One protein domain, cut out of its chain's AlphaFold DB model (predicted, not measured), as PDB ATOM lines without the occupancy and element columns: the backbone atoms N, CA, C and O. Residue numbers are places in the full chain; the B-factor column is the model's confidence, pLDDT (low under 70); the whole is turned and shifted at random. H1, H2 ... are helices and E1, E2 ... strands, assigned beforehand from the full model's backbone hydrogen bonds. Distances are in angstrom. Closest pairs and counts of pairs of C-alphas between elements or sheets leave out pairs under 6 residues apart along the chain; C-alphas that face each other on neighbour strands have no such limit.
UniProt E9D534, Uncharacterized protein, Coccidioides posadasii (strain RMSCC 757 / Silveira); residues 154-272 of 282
ATOM      1  N   ILE A 154     118.607  31.200  85.659       93.31
ATOM      2  CA  ILE A 154     117.551  32.216  85.593       93.31
ATOM      3  C   ILE A 154     117.651  33.132  86.803       93.31
ATOM      4  O   ILE A 154     117.694  32.665  87.938       93.31
ATOM      5  N   HIS A 155     117.584  34.438  86.556       94.88
ATOM      6  CA  HIS A 155     117.471  35.461  87.588       94.88
ATOM      7  C   HIS A 155     115.999  35.832  87.776       94.88
ATOM      8  O   HIS A 155     115.327  36.235  86.825       94.88
ATOM      9  N   LEU A 156     115.483  35.674  88.991       93.69
ATOM     10  CA  LEU A 156     114.112  36.029  89.349       93.69
ATOM     11  C   LEU A 156     114.009  37.500  89.764       93.69
ATOM     12  O   LEU A 156     114.965  38.082  90.276       93.69
ATOM     13  N   ASP A 157     112.812  38.076  89.626       86.75
ATOM     14  CA  ASP A 157     112.518  39.457  90.052       86.75
ATOM     15  C   ASP A 157     112.760  39.687  91.562       86.75
ATOM     16  O   ASP A 157     112.970  40.818  91.990       86.75
ATOM     17  N   ASP A 158     112.737  38.627  92.378       87.12
ATOM     18  CA  ASP A 158     113.007  38.681  93.821       87.12
ATOM     19  C   ASP A 158     114.499  38.521  94.183       87.12
ATOM     20  O   ASP A 158     114.844  38.393  95.358       87.12
ATOM     21  N   GLY A 159     115.384  38.533  93.182       88.19
ATOM     22  CA  GLY A 159     116.836  38.454  93.344       88.19
ATOM     23  C   GLY A 159     117.385  37.038  93.523       88.19
ATOM     24  O   GLY A 159     118.600  36.867  93.622       88.19
ATOM     25  N   ARG A 160     116.531  36.008  93.553       93.62
ATOM     26  CA  ARG A 160     116.980  34.610  93.580       93.62
ATOM     27  C   ARG A 160     117.474  34.162  92.206       93.62
ATOM     28  O   ARG A 160     117.032  34.666  91.175       93.62
ATOM     29  N   VAL A 161     118.358  33.170  92.214       92.81
ATOM     30  CA  VAL A 161     118.860  32.504  91.008       92.81
ATOM     31  C   VAL A 161     118.444  31.039  91.048       92.81
ATOM     32  O   VAL A 161     118.573  30.396  92.090       92.81
ATOM     33  N   GLU A 162     117.936  30.526  89.932       91.69
ATOM     34  CA  GLU A 162     117.553  29.121  89.778       91.69
ATOM     35  C   GLU A 162     118.263  28.486  88.589       91.69
ATOM     36  O   GLU A 162     118.415  29.114  87.540       91.69
ATOM     37  N   ASP A 163     118.668  27.229  88.754       89.19
ATOM     38  CA  ASP A 163     119.225  26.429  87.670       89.19
ATOM     39  C   ASP A 163     118.089  25.910  86.773       89.19
ATOM     40  O   ASP A 163     117.061  25.414  87.247       89.19
ATOM     41  N   LEU A 164     118.271  26.024  85.460       86.75
ATOM     42  CA  LEU A 164     117.383  25.449  84.458       86.75
ATOM     43  C   LEU A 164     117.689  23.967  84.256       86.75
ATOM     44  O   LEU A 164     118.847  23.574  84.134       86.75
ATOM     45  N   ASP A 165     116.638  23.156  84.126       84.06
ATOM     46  CA  ASP A 165     116.780  21.785  83.632       84.06
ATOM     47  C   ASP A 165     117.317  21.838  82.187       84.06
ATOM     48  O   ASP A 165     116.616  22.347  81.306       84.06
ATOM     49  N   PRO A 166     118.525  21.315  81.905       76.81
ATOM     50  CA  PRO A 166     119.112  21.363  80.567       76.81
ATOM     51  C   PRO A 166     118.274  20.603  79.530       76.81
ATOM     52  O   PRO A 166     118.339  20.905  78.341       76.81
ATOM     53  N   ASN A 167     117.435  19.656  79.962       81.44
ATOM     54  CA  ASN A 167     116.573  18.877  79.079       81.44
ATOM     55  C   ASN A 167     115.195  19.511  78.866       81.44
ATOM     56  O   ASN A 167     114.371  18.932  78.154       81.44
ATOM     57  N   ILE A 168     114.907  20.678  79.458       79.25
ATOM     58  CA  ILE A 168     113.548  21.225  79.423       79.25
ATOM     59  C   ILE A 168     113.074  21.515  78.000       79.25
ATOM     60  O   ILE A 168     111.932  21.220  77.655       79.25
ATOM     61  N   ILE A 169     113.971  22.024  77.153       75.25
ATOM     62  CA  ILE A 169     113.681  22.322  75.748       75.25
ATOM     63  C   ILE A 169     113.370  21.024  75.001       75.25
ATOM     64  O   ILE A 169     112.364  20.940  74.305       75.25
ATOM     65  N   THR A 170     114.187  19.985  75.191       79.31
ATOM     66  CA  THR A 170     113.960  18.671  74.578       79.31
ATOM     67  C   THR A 170     112.618  18.084  75.004       79.31
ATOM     68  O   THR A 170     111.857  17.641  74.145       79.31
ATOM     69  N   ARG A 171     112.288  18.148  76.301       78.75
ATOM     70  CA  ARG A 171     111.011  17.657  76.838       78.75
ATOM     71  C   ARG A 171     109.815  18.429  76.283       78.75
ATOM     72  O   ARG A 171     108.828  17.813  75.898       78.75
ATOM     73  N   LEU A 172     109.920  19.755  76.179       73.50
ATOM     74  CA  LEU A 172     108.895  20.620  75.583       73.50
ATOM     75  C   LEU A 172     108.664  20.295  74.105       73.50
ATOM     76  O   LEU A 172     107.531  20.034  73.707       73.50
ATOM     77  N   VAL A 173     109.734  20.278  73.306       70.81
ATOM     78  CA  VAL A 173     109.667  20.060  71.850       70.81
ATOM     79  C   VAL A 173     109.142  18.666  71.523       70.81
ATOM     80  O   VAL A 173     108.351  18.502  70.599       70.81
ATOM     81  N   ARG A 174     109.556  17.653  72.289       73.56
ATOM     82  CA  ARG A 174     109.093  16.273  72.103       73.56
ATOM     83  C   ARG A 174     107.778  15.973  72.815       73.56
ATOM     84  O   ARG A 174     107.266  14.864  72.684       73.56
ATOM     85  N   ASN A 175     107.223  16.944  73.543       70.19
ATOM     86  CA  ASN A 175     106.030  16.772  74.368       70.19
ATOM     87  C   ASN A 175     106.174  15.578  75.349       70.19
ATOM     88  O   ASN A 175     105.212  14.862  75.634       70.19
ATOM     89  N   GLU A 176     107.401  15.354  75.836       75.12
ATOM     90  CA  GLU A 176     107.805  14.286  76.759       75.12
ATOM     91  C   GLU A 176     107.547  14.733  78.202       75.12
ATOM     92  O   GLU A 176     108.444  15.079  78.981       75.12
ATOM     93  N   TRP A 177     106.267  14.756  78.547       74.44
ATOM     94  CA  TRP A 177     105.812  15.077  79.889       74.44
ATOM     95  C   TRP A 177     105.764  13.834  80.763       74.44
ATOM     96  O   TRP A 177     105.403  12.749  80.309       74.44
ATOM     97  N   THR A 178     106.063  14.010  82.048       75.56
ATOM     98  CA  THR A 178     105.663  13.032  83.057       75.56
ATOM     99  C   THR A 178     104.160  13.175  83.240       75.56
ATOM    100  O   THR A 178     103.682  14.253  83.601       75.56
ATOM    101  N   VAL A 179     103.417  12.112  82.944       80.19
ATOM    102  CA  VAL A 179     101.956  12.138  82.930       80.19
ATOM    103  C   VAL A 179     101.404  11.235  84.019       80.19
ATOM    104  O   VAL A 179     101.717  10.048  84.066       80.19
ATOM    105  N   GLU A 180     100.535  11.788  84.855       85.12
ATOM    106  CA  GLU A 180      99.741  11.045  85.827       85.12
ATOM    107  C   GLU A 180      98.312  10.873  85.321       85.12
ATOM    108  O   GLU A 180      97.675  11.826  84.864       85.12
ATOM    109  N   VAL A 181      97.798   9.649  85.410       85.31
ATOM    110  CA  VAL A 181      96.404   9.349  85.075       85.31
ATOM    111  C   VAL A 181      95.513   9.780  86.236       85.31
ATOM    112  O   VAL A 181      95.778   9.459  87.392       85.31
ATOM    113  N   ASP A 182      94.443  10.514  85.937       84.31
ATOM    114  CA  ASP A 182      93.446  10.872  86.941       84.31
ATOM    115  C   ASP A 182      92.451   9.721  87.139       84.31
ATOM    116  O   ASP A 182      91.418   9.654  86.469       84.31
ATOM    117  N   ASP A 183      92.743   8.844  88.099       79.25
ATOM    118  CA  ASP A 183      91.940   7.653  88.421       79.25
ATOM    119  C   ASP A 183      90.477   7.954  88.791       79.25
ATOM    120  O   ASP A 183      89.617   7.071  88.749       79.25
ATOM    121  N   ARG A 184      90.160   9.196  89.179       84.50
ATOM    122  CA  ARG A 184      88.785   9.595  89.532       84.50
ATOM    123  C   ARG A 184      87.938   9.902  88.304       84.50
ATOM    124  O   ARG A 184      86.708   9.904  88.390       84.50
ATOM    125  N   SER A 185      88.580  10.193  87.179       84.75
ATOM    126  CA  SER A 185      87.912  10.596  85.952       84.75
ATOM    127  C   SER A 185      87.608   9.379  85.088       84.75
ATOM    128  O   SER A 185      88.494   8.613  84.720       84.75
ATOM    129  N   LYS A 186      86.334   9.201  84.726       87.81
ATOM    130  CA  LYS A 186      85.949   8.138  83.792       87.81
ATOM    131  C   LYS A 186      86.536   8.430  82.403       87.81
ATOM    132  O   LYS A 186      86.470   9.586  81.968       87.81
ATOM    133  N   PRO A 187      87.037   7.410  81.682       90.31
ATOM    134  CA  PRO A 187      87.387   7.552  80.276       90.31
ATOM    135  C   PRO A 187      86.209   8.112  79.476       90.31
ATOM    136  O   PRO A 187      85.049   7.791  79.754       90.31
ATOM    137  N   ARG A 188      86.502   8.921  78.461       90.75
ATOM    138  CA  ARG A 188      85.496   9.484  77.552       90.75
ATOM    139  C   ARG A 188      85.799   9.110  76.110       90.75
ATOM    140  O   ARG A 188      86.915   8.725  75.785       90.75
ATOM    141  N   HIS A 189      84.817   9.266  75.235       91.62
ATOM    142  CA  HIS A 189      85.043   9.155  73.800       91.62
ATOM    143  C   HIS A 189      85.313  10.534  73.194       91.62
ATOM    144  O   HIS A 189      84.599  11.494  73.489       91.62
ATOM    145  N   CYS A 190      86.338  10.628  72.352       89.62
ATOM    146  CA  CYS A 190      86.661  11.832  71.609       89.62
ATOM    147  C   CYS A 190      86.015  11.811  70.228       89.62
ATOM    148  O   CYS A 190      86.397  10.972  69.413       89.62
ATOM    149  N   PRO A 191      85.114  12.754  69.912       88.00
ATOM    150  CA  PRO A 191      84.500  12.809  68.591       88.00
ATOM    151  C   PRO A 191      85.497  13.210  67.495       88.00
ATOM    152  O   PRO A 191      85.318  12.821  66.349       88.00
ATOM    153  N   HIS A 192      86.554  13.961  67.831       86.81
ATOM    154  CA  HIS A 192      87.544  14.420  66.852       86.81
ATOM    155  C   HIS A 192      88.470  13.287  66.393       86.81
ATOM    156  O   HIS A 192      88.773  13.158  65.213       86.81
ATOM    157  N   HIS A 193      88.912  12.445  67.331       85.69
ATOM    158  CA  HIS A 193      89.844  11.352  67.050       85.69
ATOM    159  C   HIS A 193      89.167   9.988  66.927       85.69
ATOM    160  O   HIS A 193      89.848   9.009  66.638       85.69
ATOM    161  N   ASN A 194      87.860   9.901  67.195       88.94
ATOM    162  CA  ASN A 194      87.091   8.657  67.259       88.94
ATOM    163  C   ASN A 194      87.758   7.579  68.141       88.94
ATOM    164  O   ASN A 194      87.767   6.389  67.828       88.94
ATOM    165  N   THR A 195      88.358   7.996  69.256       90.81
ATOM    166  CA  THR A 195      89.093   7.119  70.180       90.81
ATOM    167  C   THR A 195      88.686   7.383  71.620       90.81
ATOM    168  O   THR A 195      88.074   8.404  71.945       90.81
ATOM    169  N   LYS A 196      88.983   6.424  72.498       90.88
ATOM    170  CA  LYS A 196      88.859   6.637  73.937       90.88
ATOM    171  C   LYS A 196      89.993   7.532  74.418       90.88
ATOM    172  O   LYS A 196      91.149   7.348  74.042       90.88
ATOM    173  N   GLU A 197      89.639   8.477  75.269       91.62
ATOM    174  CA  GLU A 197      90.560   9.367  75.950       91.62
ATOM    175  C   GLU A 197      90.454   9.175  77.449       91.62
ATOM    176  O   GLU A 197      89.361   8.992  77.998       91.62
ATOM    177  N   ILE A 198      91.593   9.300  78.112       90.75
ATOM    178  CA  ILE A 198      91.666   9.378  79.562       90.75
ATOM    179  C   ILE A 198      92.197  10.741  79.981       90.75
ATOM    180  O   ILE A 198      92.899  11.416  79.222       90.75
ATOM    181  N   LEU A 199      91.785  11.180  81.166       90.44
ATOM    182  CA  LEU A 199      92.222  12.458  81.698       90.44
ATOM    183  C   LEU A 199      93.578  12.283  82.368       90.44
ATOM    184  O   LEU A 199      93.750  11.445  83.250       90.44
ATOM    185  N   CYS A 200      94.510  13.121  81.954       88.06
ATOM    186  CA  CYS A 200      95.891  13.101  82.380       88.06
ATOM    187  C   CYS A 200      96.267  14.442  83.011       88.06
ATOM    188  O   CYS A 200      95.717  15.481  82.644       88.06
ATOM    189  N   ALA A 201      97.218  14.438  83.935       87.06
ATOM    190  CA  ALA A 201      97.837  15.633  84.493       87.06
ATOM    191  C   ALA A 201      99.344  15.594  84.227       87.06
ATOM    192  O   ALA A 201      99.968  14.550  84.392       87.06
ATOM    193  N   VAL A 202      99.930  16.726  83.832       84.50
ATOM    194  CA  VAL A 202     101.391  16.870  83.869       84.50
ATOM    195  C   VAL A 202     101.781  17.217  85.299       84.50
ATOM    196  O   VAL A 202     101.356  18.253  85.817       84.50
ATOM    197  N   SER A 203     102.565  16.353  85.935       79.19
ATOM    198  CA  SER A 203     102.979  16.524  87.334       79.19
ATOM    199  C   SER A 203     103.964  17.675  87.514       79.19
ATOM    200  O   SER A 203     103.951  18.368  88.533       79.19
ATOM    201  N   ASP A 204     104.806  17.892  86.506       83.44
ATOM    202  CA  ASP A 204     105.955  18.781  86.602       83.44
ATOM    203  C   ASP A 204     105.603  20.188  86.108       83.44
ATOM    204  O   ASP A 204     105.291  20.407  84.935       83.44
ATOM    205  N   ALA A 205     105.693  21.169  87.007       89.50
ATOM    206  CA  ALA A 205     105.803  22.568  86.611       89.50
ATOM    207  C   ALA A 205     107.186  22.809  85.994       89.50
ATOM    208  O   ALA A 205     108.168  22.188  86.408       89.50
ATOM    209  N   CYS A 206     107.282  23.701  85.013       91.06
ATOM    210  CA  CYS A 206     108.547  23.899  84.319       91.06
ATOM    211  C   CYS A 206     108.752  25.310  83.775       91.06
ATOM    212  O   CYS A 206     107.830  26.122  83.689       91.06
ATOM    213  N   TRP A 207     110.001  25.590  83.420       93.06
ATOM    214  CA  TRP A 207     110.414  26.841  82.806       93.06
ATOM    215  C   TRP A 207     110.190  26.811  81.292       93.06
ATOM    216  O   TRP A 207     110.597  25.873  80.610       93.06
ATOM    217  N   VAL A 208     109.564  27.861  80.757       92.81
ATOM    218  CA  VAL A 208     109.318  28.017  79.318       92.81
ATOM    219  C   VAL A 208     109.713  29.407  78.830       92.81
ATOM    220  O   VAL A 208     109.521  30.404  79.531       92.81
ATOM    221  N   LEU A 209     110.198  29.473  77.592       93.44
ATOM    222  CA  LEU A 209     110.321  30.699  76.816       93.44
ATOM    223  C   LEU A 209     109.112  30.847  75.883       93.44
ATOM    224  O   LEU A 209     108.591  29.839  75.397       93.44
ATOM    225  N   PRO A 210     108.697  32.080  75.536       95.00
ATOM    226  CA  PRO A 210     107.674  32.303  74.516       95.00
ATOM    227  C   PRO A 210     107.977  31.622  73.173       95.00
ATOM    228  O   PRO A 210     107.055  31.183  72.494       95.00
ATOM    229  N   MET A 211     109.256  31.482  72.808       92.31
ATOM    230  CA  MET A 211     109.679  30.809  71.574       92.31
ATOM    231  C   MET A 211     109.433  29.293  71.561       92.31
ATOM    232  O   MET A 211     109.514  28.682  70.504       92.31
ATOM    233  N   HIS A 212     109.122  28.679  72.707       89.88
ATOM    234  CA  HIS A 212     108.757  27.259  72.776       89.88
ATOM    235  C   HIS A 212     107.307  26.992  72.339       89.88
ATOM    236  O   HIS A 212     106.880  25.842  72.311       89.88
ATOM    237  N   PHE A 213     106.538  28.037  72.036       91.44
ATOM    238  CA  PHE A 213     105.151  27.938  71.595       91.44
ATOM    239  C   PHE A 213     105.027  28.289  70.116       91.44
ATOM    240  O   PHE A 213     105.838  29.029  69.564       91.44
ATOM    241  N   GLU A 214     103.951  27.813  69.495       90.88
ATOM    242  CA  GLU A 214     103.695  27.951  68.060       90.88
ATOM    243  C   GLU A 214     103.627  29.423  67.620       90.88
ATOM    244  O   GLU A 214     104.086  29.782  66.540       90.88
ATOM    245  N   ASN A 215     103.083  30.293  68.478       94.75
ATOM    246  CA  ASN A 215     103.056  31.737  68.273       94.75
ATOM    247  C   ASN A 215     103.730  32.448  69.451       94.75
ATOM    248  O   ASN A 215     103.120  32.650  70.504       94.75
ATOM    249  N   CYS A 216     104.981  32.864  69.252       94.94
ATOM    250  CA  CYS A 216     105.804  33.468  70.298       94.94
ATOM    251  C   CYS A 216     105.210  34.768  70.866       94.94
ATOM    252  O   CYS A 216     105.157  34.946  72.083       94.94
ATOM    253  N   LYS A 217     104.687  35.653  70.007       96.44
ATOM    254  CA  LYS A 217     104.092  36.937  70.418       96.44
ATOM    255  C   LYS A 217     102.811  36.728  71.219       96.44
ATOM    256  O   LYS A 217     102.561  37.407  72.219       96.44
ATOM    257  N   GLU A 218     101.980  35.784  70.787       97.00
ATOM    258  CA  GLU A 218     100.771  35.428  71.523       97.00
ATOM    259  C   GLU A 218     101.111  34.802  72.877       97.00
ATOM    260  O   GLU A 218     100.506  35.178  73.889       97.00
ATOM    261  N   ALA A 219     102.086  33.891  72.898       96.56
ATOM    262  CA  ALA A 219     102.546  33.225  74.104       96.56
ATOM    263  C   ALA A 219     103.052  34.230  75.133       96.56
ATOM    264  O   ALA A 219     102.559  34.233  76.257       96.56
ATOM    265  N   GLU A 220     103.939  35.145  74.745       96.75
ATOM    266  CA  GLU A 220     104.459  36.174  75.646       96.75
ATOM    267  C   GLU A 220     103.329  37.006  76.268       96.75
ATOM    268  O   GLU A 220     103.220  37.120  77.493       96.75
ATOM    269  N   ARG A 221     102.423  37.525  75.432       97.25
ATOM    270  CA  ARG A 221     101.274  38.317  75.887       97.25
ATOM    271  C   ARG A 221     100.402  37.535  76.873       97.25
ATOM    272  O   ARG A 221      99.947  38.094  77.873       97.25
ATOM    273  N   LYS A 222     100.132  36.258  76.591       96.81
ATOM    274  CA  LYS A 222      99.262  35.415  77.419       96.81
ATOM    275  C   LYS A 222      99.935  35.023  78.732       96.81
ATOM    276  O   LYS A 222      99.312  35.183  79.778       96.81
ATOM    277  N   LEU A 223     101.188  34.572  78.692       97.00
ATOM    278  CA  LEU A 223     101.960  34.188  79.876       97.00
ATOM    279  C   LEU A 223     102.098  35.371  80.836       97.00
ATOM    280  O   LEU A 223     101.739  35.251  82.006       97.00
ATOM    281  N   LYS A 224     102.473  36.550  80.323       95.88
ATOM    282  CA  LYS A 224     102.544  37.790  81.109       95.88
ATOM    283  C   LYS A 224     101.208  38.140  81.759       95.88
ATOM    284  O   LYS A 224     101.168  38.514  82.927       95.88
ATOM    285  N   LYS A 225     100.101  37.991  81.026       96.31
ATOM    286  CA  LYS A 225      98.755  38.242  81.558       96.31
ATOM    287  C   LYS A 225      98.385  37.268  82.678       96.31
ATOM    288  O   LYS A 225      97.609  37.653  83.545       96.31
ATOM    289  N   MET A 226      98.884  36.034  82.653       96.31
ATOM    290  CA  MET A 226      98.530  34.972  83.603       96.31
ATOM    291  C   MET A 226      99.291  35.026  84.935       96.31
ATOM    292  O   MET A 226      98.873  34.346  85.871       96.31
ATOM    293  N   ILE A 227     100.349  35.832  85.049       94.31
ATOM    294  CA  ILE A 227     101.108  35.988  86.299       94.31
ATOM    295  C   ILE A 227     100.182  36.467  87.423       94.31
ATOM    296  O   ILE A 227      99.437  37.436  87.259       94.31
ATOM    297  N   GLY A 228     100.225  35.774  88.565       86.94
ATOM    298  CA  GLY A 228      99.445  36.122  89.757       86.94
ATOM    299  C   GLY A 228      97.937  35.884  89.629       86.94
ATOM    300  O   GLY A 228      97.178  36.290  90.508       86.94
ATOM    301  N   ARG A 229      97.474  35.240  88.550       93.38
ATOM    302  CA  ARG A 229      96.066  34.850  88.395       93.38
ATOM    303  C   ARG A 229      95.806  33.472  88.988       93.38
ATOM    304  O   ARG A 229      96.684  32.612  89.001       93.38
ATOM    305  N   ALA A 230      94.561  33.257  89.412       91.75
ATOM    306  CA  ALA A 230      94.099  31.941  89.834       91.75
ATOM    307  C   ALA A 230      94.277  30.904  88.701       91.75
ATOM    308  O   ALA A 230      94.064  31.248  87.528       91.75
ATOM    309  N   PRO A 231      94.646  29.651  89.023       91.56
ATOM    310  CA  PRO A 231      94.791  28.601  88.028       91.56
ATOM    311  C   PRO A 231      93.499  28.324  87.265       91.56
ATOM    312  O   PRO A 231      92.406  28.295  87.825       91.56
ATOM    313  N   ILE A 232      93.632  28.077  85.965       88.88
ATOM    314  CA  ILE A 232      92.516  27.633  85.133       88.88
ATOM    315  C   ILE A 232      92.387  26.117  85.279       88.88
ATOM    316  O   ILE A 232      93.193  25.374  84.728       88.88
ATOM    317  N   GLU A 233      91.345  25.658  85.967       87.12
ATOM    318  CA  GLU A 233      91.161  24.230  86.275       87.12
ATOM    319  C   GLU A 233      90.538  23.413  85.135       87.12
ATOM    320  O   GLU A 233      90.593  22.182  85.134       87.12
ATOM    321  N   ARG A 234      89.938  24.075  84.138       89.25
ATOM    322  CA  ARG A 234      89.279  23.382  83.026       89.25
ATOM    323  C   ARG A 234      90.300  22.594  82.210       89.25
ATOM    324  O   ARG A 234      91.225  23.186  81.657       89.25
ATOM    325  N   ALA A 235      90.053  21.291  82.068       88.75
ATOM    326  CA  ALA A 235      90.895  20.415  81.270       88.75
ATOM    327  C   ALA A 235      91.007  20.896  79.815       88.75
ATOM    328  O   ALA A 235      90.010  21.282  79.191       88.75
ATOM    329  N   ALA A 236      92.221  20.856  79.279       86.62
ATOM    330  CA  ALA A 236      92.486  21.115  77.878       86.62
ATOM    331  C   ALA A 236      91.950  19.970  77.007       86.62
ATOM    332  O   ALA A 236      91.912  18.803  77.410       86.62
ATOM    333  N   GLY A 237      91.493  20.322  75.806       83.75
ATOM    334  CA  GLY A 237      91.092  19.339  74.807       83.75
ATOM    335  C   GLY A 237      92.293  18.578  74.247       83.75
ATOM    336  O   GLY A 237      93.435  19.011  74.364       83.75
ATOM    337  N   CYS A 238      92.013  17.468  73.579       80.56
ATOM    338  CA  CYS A 238      93.003  16.603  72.940       80.56
ATOM    339  C   CYS A 238      93.762  17.236  71.766       80.56
ATOM    340  O   CYS A 238      94.826  16.756  71.401       80.56
ATOM    341  N   CYS A 239      93.216  18.300  71.175       79.81
ATOM    342  CA  CYS A 239      93.820  19.043  70.062       79.81
ATOM    343  C   CYS A 239      94.232  20.462  70.468       79.81
ATOM    344  O   CYS A 239      94.437  21.319  69.612       79.81
ATOM    345  N   ALA A 240      94.250  20.759  71.768       83.88
ATOM    346  CA  ALA A 240      94.613  22.083  72.243       83.88
ATOM    347  C   ALA A 240      96.107  22.337  71.980       83.88
ATOM    348  O   ALA A 240      96.930  21.457  72.240       83.88
ATOM    349  N   SER A 241      96.447  23.538  71.499       88.00
ATOM    350  CA  SER A 241      97.847  23.956  71.336       88.00
ATOM    351  C   SER A 241      98.569  23.984  72.678       88.00
ATOM    352  O   SER A 241      97.922  24.161  73.717       88.00
ATOM    353  N   LEU A 242      99.901  23.877  72.681       87.00
ATOM    354  CA  LEU A 242     100.685  23.813  73.923       87.00
ATOM    355  C   LEU A 242     100.373  24.999  74.851       87.00
ATOM    356  O   LEU A 242     100.161  24.843  76.054       87.00
ATOM    357  N   LEU A 243     100.211  26.192  74.276       91.75
ATOM    358  CA  LEU A 243      99.860  27.406  75.012       91.75
ATOM    359  C   LEU A 243      98.480  27.334  75.696       91.75
ATOM    360  O   LEU A 243      98.220  28.024  76.688       91.75
ATOM    361  N   GLN A 244      97.540  26.550  75.169       91.12
ATOM    362  CA  GLN A 244      96.226  26.345  75.786       91.12
ATOM    363  C   GLN A 244      96.274  25.403  76.992       91.12
ATOM    364  O   GLN A 244      95.390  25.520  77.851       91.12
ATOM    365  N   HIS A 245      97.301  24.554  77.087       89.75
ATOM    366  CA  HIS A 245      97.546  23.671  78.231       89.75
ATOM    367  C   HIS A 245      98.111  24.403  79.444       89.75
ATOM    368  O   HIS A 245      98.068  23.852  80.532       89.75
ATOM    369  N   VAL A 246      98.572  25.649  79.325       93.62
ATOM    370  CA  VAL A 246      99.022  26.417  80.495       93.62
ATOM    371  C   VAL A 246      97.830  26.709  81.421       93.62
ATOM    372  O   VAL A 246      96.845  27.338  81.016       93.62
ATOM    373  N   ALA A 247      97.909  26.238  82.668       94.44
ATOM    374  CA  ALA A 247      96.914  26.451  83.721       94.44
ATOM    375  C   ALA A 247      97.165  27.753  84.477       94.44
ATOM    376  O   ALA A 247      96.240  28.540  84.681       94.44
ATOM    377  N   SER A 248      98.412  27.979  84.880       95.81
ATOM    378  CA  SER A 248      98.840  29.157  85.631       95.81
ATOM    379  C   SER A 248     100.308  29.455  85.375       95.81
ATOM    380  O   SER A 248     101.079  28.580  84.979       95.81
ATOM    381  N   VAL A 249     100.690  30.697  85.652       96.62
ATOM    382  CA  VAL A 249     102.082  31.137  85.669       96.62
ATOM    383  C   VAL A 249     102.373  31.614  87.082       96.62
ATOM    384  O   VAL A 249     101.728  32.548  87.558       96.62
ATOM    385  N   GLU A 250     103.297  30.950  87.767       93.25
ATOM    386  CA  GLU A 250     103.601  31.282  89.163       93.25
ATOM    387  C   GLU A 250     104.519  32.492  89.262       93.25
ATOM    388  O   GLU A 250     104.341  33.354  90.118       93.25
ATOM    389  N   ARG A 251     105.515  32.544  88.381       93.06
ATOM    390  CA  ARG A 251     106.576  33.544  88.408       93.06
ATOM    391  C   ARG A 251     107.259  33.646  87.057       93.06
ATOM    392  O   ARG A 251     107.077  32.797  86.182       93.06
ATOM    393  N   LYS A 252     108.052  34.700  86.914       94.56
ATOM    394  CA  LYS A 252     108.912  34.945  85.762       94.56
ATOM    395  C   LYS A 252     110.338  35.221  86.232       94.56
ATOM    396  O   LYS A 252     110.552  35.601  87.383       94.56
ATOM    397  N   GLY A 253     111.275  35.043  85.320       94.25
ATOM    398  CA  GLY A 253     112.663  35.440  85.480       94.25
ATOM    399  C   GLY A 253     113.278  35.747  84.124       94.25
ATOM    400  O   GLY A 253     112.596  35.714  83.097       94.25
ATOM    401  N   SER A 254     114.565  36.047  84.113       94.75
ATOM    402  CA  SER A 254     115.295  36.365  82.892       94.75
ATOM    403  C   SER A 254     116.717  35.829  82.907       94.75
ATOM    404  O   SER A 254     117.348  35.711  83.959       94.75
ATOM    405  N   ASN A 255     117.225  35.559  81.714       92.62
ATOM    406  CA  ASN A 255     118.633  35.298  81.449       92.62
ATOM    407  C   ASN A 255     119.010  35.866  80.068       92.62
ATOM    408  O   ASN A 255     118.232  36.606  79.463       92.62
ATOM    409  N   GLU A 256     120.183  35.506  79.558       90.19
ATOM    410  CA  GLU A 256     120.693  35.893  78.240       90.19
ATOM    411  C   GLU A 256     119.784  35.499  77.062       90.19
ATOM    412  O   GLU A 256     119.827  36.144  76.018       90.19
ATOM    413  N   LEU A 257     118.916  34.494  77.229       87.88
ATOM    414  CA  LEU A 257     117.955  34.047  76.214       87.88
ATOM    415  C   LEU A 257     116.631  34.827  76.254       87.88
ATOM    416  O   LEU A 257     115.806  34.699  75.349       87.88
ATOM    417  N   GLY A 258     116.409  35.636  77.292       91.94
ATOM    418  CA  GLY A 258     115.234  36.491  77.435       91.94
ATOM    419  C   GLY A 258     114.381  36.161  78.656       91.94
ATOM    420  O   GLY A 258     114.879  35.751  79.703       91.94
ATOM    421  N   THR A 259     113.072  36.417  78.546       94.25
ATOM    422  CA  THR A 259     112.128  36.257  79.663       94.25
ATOM    423  C   THR A 259     111.594  34.831  79.736       94.25
ATOM    424  O   THR A 259     110.906  34.369  78.826       94.25
ATOM    425  N   TRP A 260     111.833  34.186  80.871       94.94
ATOM    426  CA  TRP A 260     111.351  32.855  81.209       94.94
ATOM    427  C   TRP A 260     110.127  32.919  82.117       94.94
ATOM    428  O   TRP A 260     110.012  33.783  82.988       94.94
ATOM    429  N   TYR A 261     109.225  31.958  81.949       95.50
ATOM    430  CA  TYR A 261     108.008  31.822  82.743       95.50
ATOM    431  C   TYR A 261     107.963  30.444  83.394       95.50
ATOM    432  O   TYR A 261     108.174  29.440  82.719       95.50
ATOM    433  N   PHE A 262     107.666  30.389  84.691       94.44
ATOM    434  CA  PHE A 262     107.461  29.130  85.398       94.44
ATOM    435  C   PHE A 262     105.977  28.770  85.356       94.44
ATOM    436  O   PHE A 262     105.137  29.463  85.948       94.44
ATOM    437  N   VAL A 263     105.649  27.722  84.604       94.25
ATOM    438  CA  VAL A 263     104.275  27.372  84.241       94.25
ATOM    439  C   VAL A 263     103.821  26.091  84.916       94.25
ATOM    440  O   VAL A 263     104.575  25.127  85.045       94.25
ATOM    441  N   ARG A 264     102.543  26.072  85.296       93.44
ATOM    442  CA  ARG A 264     101.812  24.839  85.584       93.44
ATOM    443  C   ARG A 264     100.892  24.509  84.429       93.44
ATOM    444  O   ARG A 264     100.316  25.402  83.800       93.44
ATOM    445  N   TRP A 265     100.697  23.221  84.216       91.75
ATOM    446  CA  TRP A 265      99.881  22.693  83.136       91.75
ATOM    447  C   TRP A 265      98.492  22.298  83.632       91.75
ATOM    448  O   TRP A 265      98.282  21.962  84.798       91.75
ATOM    449  N   LYS A 266      97.519  22.361  82.732       91.75
ATOM    450  CA  LYS A 266      96.168  21.854  82.938       91.75
ATOM    451  C   LYS A 266      96.188  20.341  82.887       91.75
ATOM    452  O   LYS A 266      97.056  19.728  82.269       91.75
ATOM    453  N   LYS A 267      95.129  19.750  83.432       90.62
ATOM    454  CA  LYS A 267      94.751  18.407  83.010       90.62
ATOM    455  C   LYS A 267      94.399  18.420  81.526       90.62
ATOM    456  O   LYS A 267      93.862  19.411  81.029       90.62
ATOM    457  N   TYR A 268      94.651  17.334  80.821       87.88
ATOM    458  CA  TYR A 268      94.386  17.232  79.395       87.88
ATOM    459  C   TYR A 268      93.926  15.831  79.034       87.88
ATOM    460  O   TYR A 268      94.301  14.843  79.662       87.88
ATOM    461  N   TRP A 269      93.058  15.761  78.035       89.31
ATOM    462  CA  TRP A 269      92.542  14.491  77.554       89.31
ATOM    463  C   TRP A 269      93.506  13.889  76.547       89.31
ATOM    464  O   TRP A 269      93.823  14.516  75.535       89.31
ATOM    465  N   PHE A 270      93.966  12.680  76.838       85.62
ATOM    466  CA  PHE A 270      94.961  11.984  76.045       85.62
ATOM    467  C   PHE A 270      94.377  10.697  75.482       85.62
ATOM    468  O   PHE A 270      93.662   9.980  76.184       85.62
ATOM    469  N   ALA A 271      94.673  10.407  74.216       83.00
ATOM    470  CA  ALA A 271      94.231   9.171  73.587       83.00
ATOM    471  C   ALA A 271      94.815   7.966  74.341       83.00
ATOM    472  O   ALA A 271      96.022   7.889  74.571       83.00
ATOM    473  N   GLU A 272      93.959   7.011  74.703       78.25
ATOM    474  CA  GLU A 272      94.338   5.808  75.458       78.25
ATOM    475  C   GLU A 272      95.441   5.011  74.736       78.25
ATOM    476  O   GLU A 272      96.388   4.530  75.355       78.25
TER     477      GLU A 272
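Overview. This is residues 154 to 272 of the 282 residues of an uncharacterized protein of Coccidioides posadasii (strain RMSCC 757 / Silveira) (UniProt E9D534). Two antiparallel sheets follow each other along one long axis: at one end a five-stranded sheet curled like part of a barrel, at the other a smaller branched sheet of four strands, with E8 running on into E9 from the first to the second. Helix H2 packs on the curled sheet at E7 and E8, and the short helix H1 only grazes that sheet at its edge strand E6. The printed part has 119 residues, with two named helices and nine named strands in the order E1 E2 H1 E3 E4 E5 E6 H2 E7 E8 E9; the class is mixed, helices and strands. The curled sheet has the order E2 E1 E7 E8 E6. The whole is compact, with a radius of gyration of the C-alphas of 15.1 A, yet elongated, spanning 47 by 24 by 24 A.

Arrangement. In the strongly twisted larger sheet, E7, residues 246 to 255, and E8, residues 258 to 265, form a hairpin, with N 253 and O 260 2.9 A apart. E7 bends by 73 degrees at residue 250. E6, residues 206 to 208, is an edge strand beside E8, with N 208 and O 261 at 2.9 A. E1, residues 154 to 156, is the neighbour of E7, with N 155 and O 254 at 2.9 A, and forms a hairpin with edge strand E2, residues 161 to 163, with N 154 and O 162 at 2.8 A. H2, residues 216 to 226, is on this sheet at a height over the sheet of 8.8 A; its closest C-alphas to E7 are those of Met 226 and Val 249, 5.6 A apart. E6, H2 and E7 make a split strand-helix-strand unit, two strands running the same way with E8 between them, and its crossover is right-handed. H1, residues 168 to 173, only grazes the sheet; its closest C-alphas to E6 are those of Ile 168 and Trp 207, 7.3 A apart. H1 and H2 are apart. In both helices every O i to N i+4 pair is within hydrogen-bond range. In the branched sheet E5, residues 195 to 202, has E3, residues 179 to 181, and E4, residues 188 to 190, on one side and E9, residues 267 to 271, on the other side. Pairs within hydrogen-bond range are N 180 and O 201, N 188 and O 197, and N 198 and O 270, each at 2.9 A. E8 and E9 meet only through their link, at 74 degrees.

Along the chain. E7 is 21.5 A long, E8 21.4 A, E5 20.8 A, H2 15.2 A and E9 13.2 A from first to last C-alpha. E1 begins at C-alpha 154 (117.551, 32.216, 85.593), and E9 ends at C-alpha 271 (94.231, 9.171, 73.587).

Size, cuts and confidence. The C-alphas farthest apart are those of Gly 159 and Asn 194, 49.5 A. The printed part has no cut. The link from H2 to E7, residues 227 to 245, is long. The mean pLDDT of the printed part is 88.7, and no printed residue is under 70.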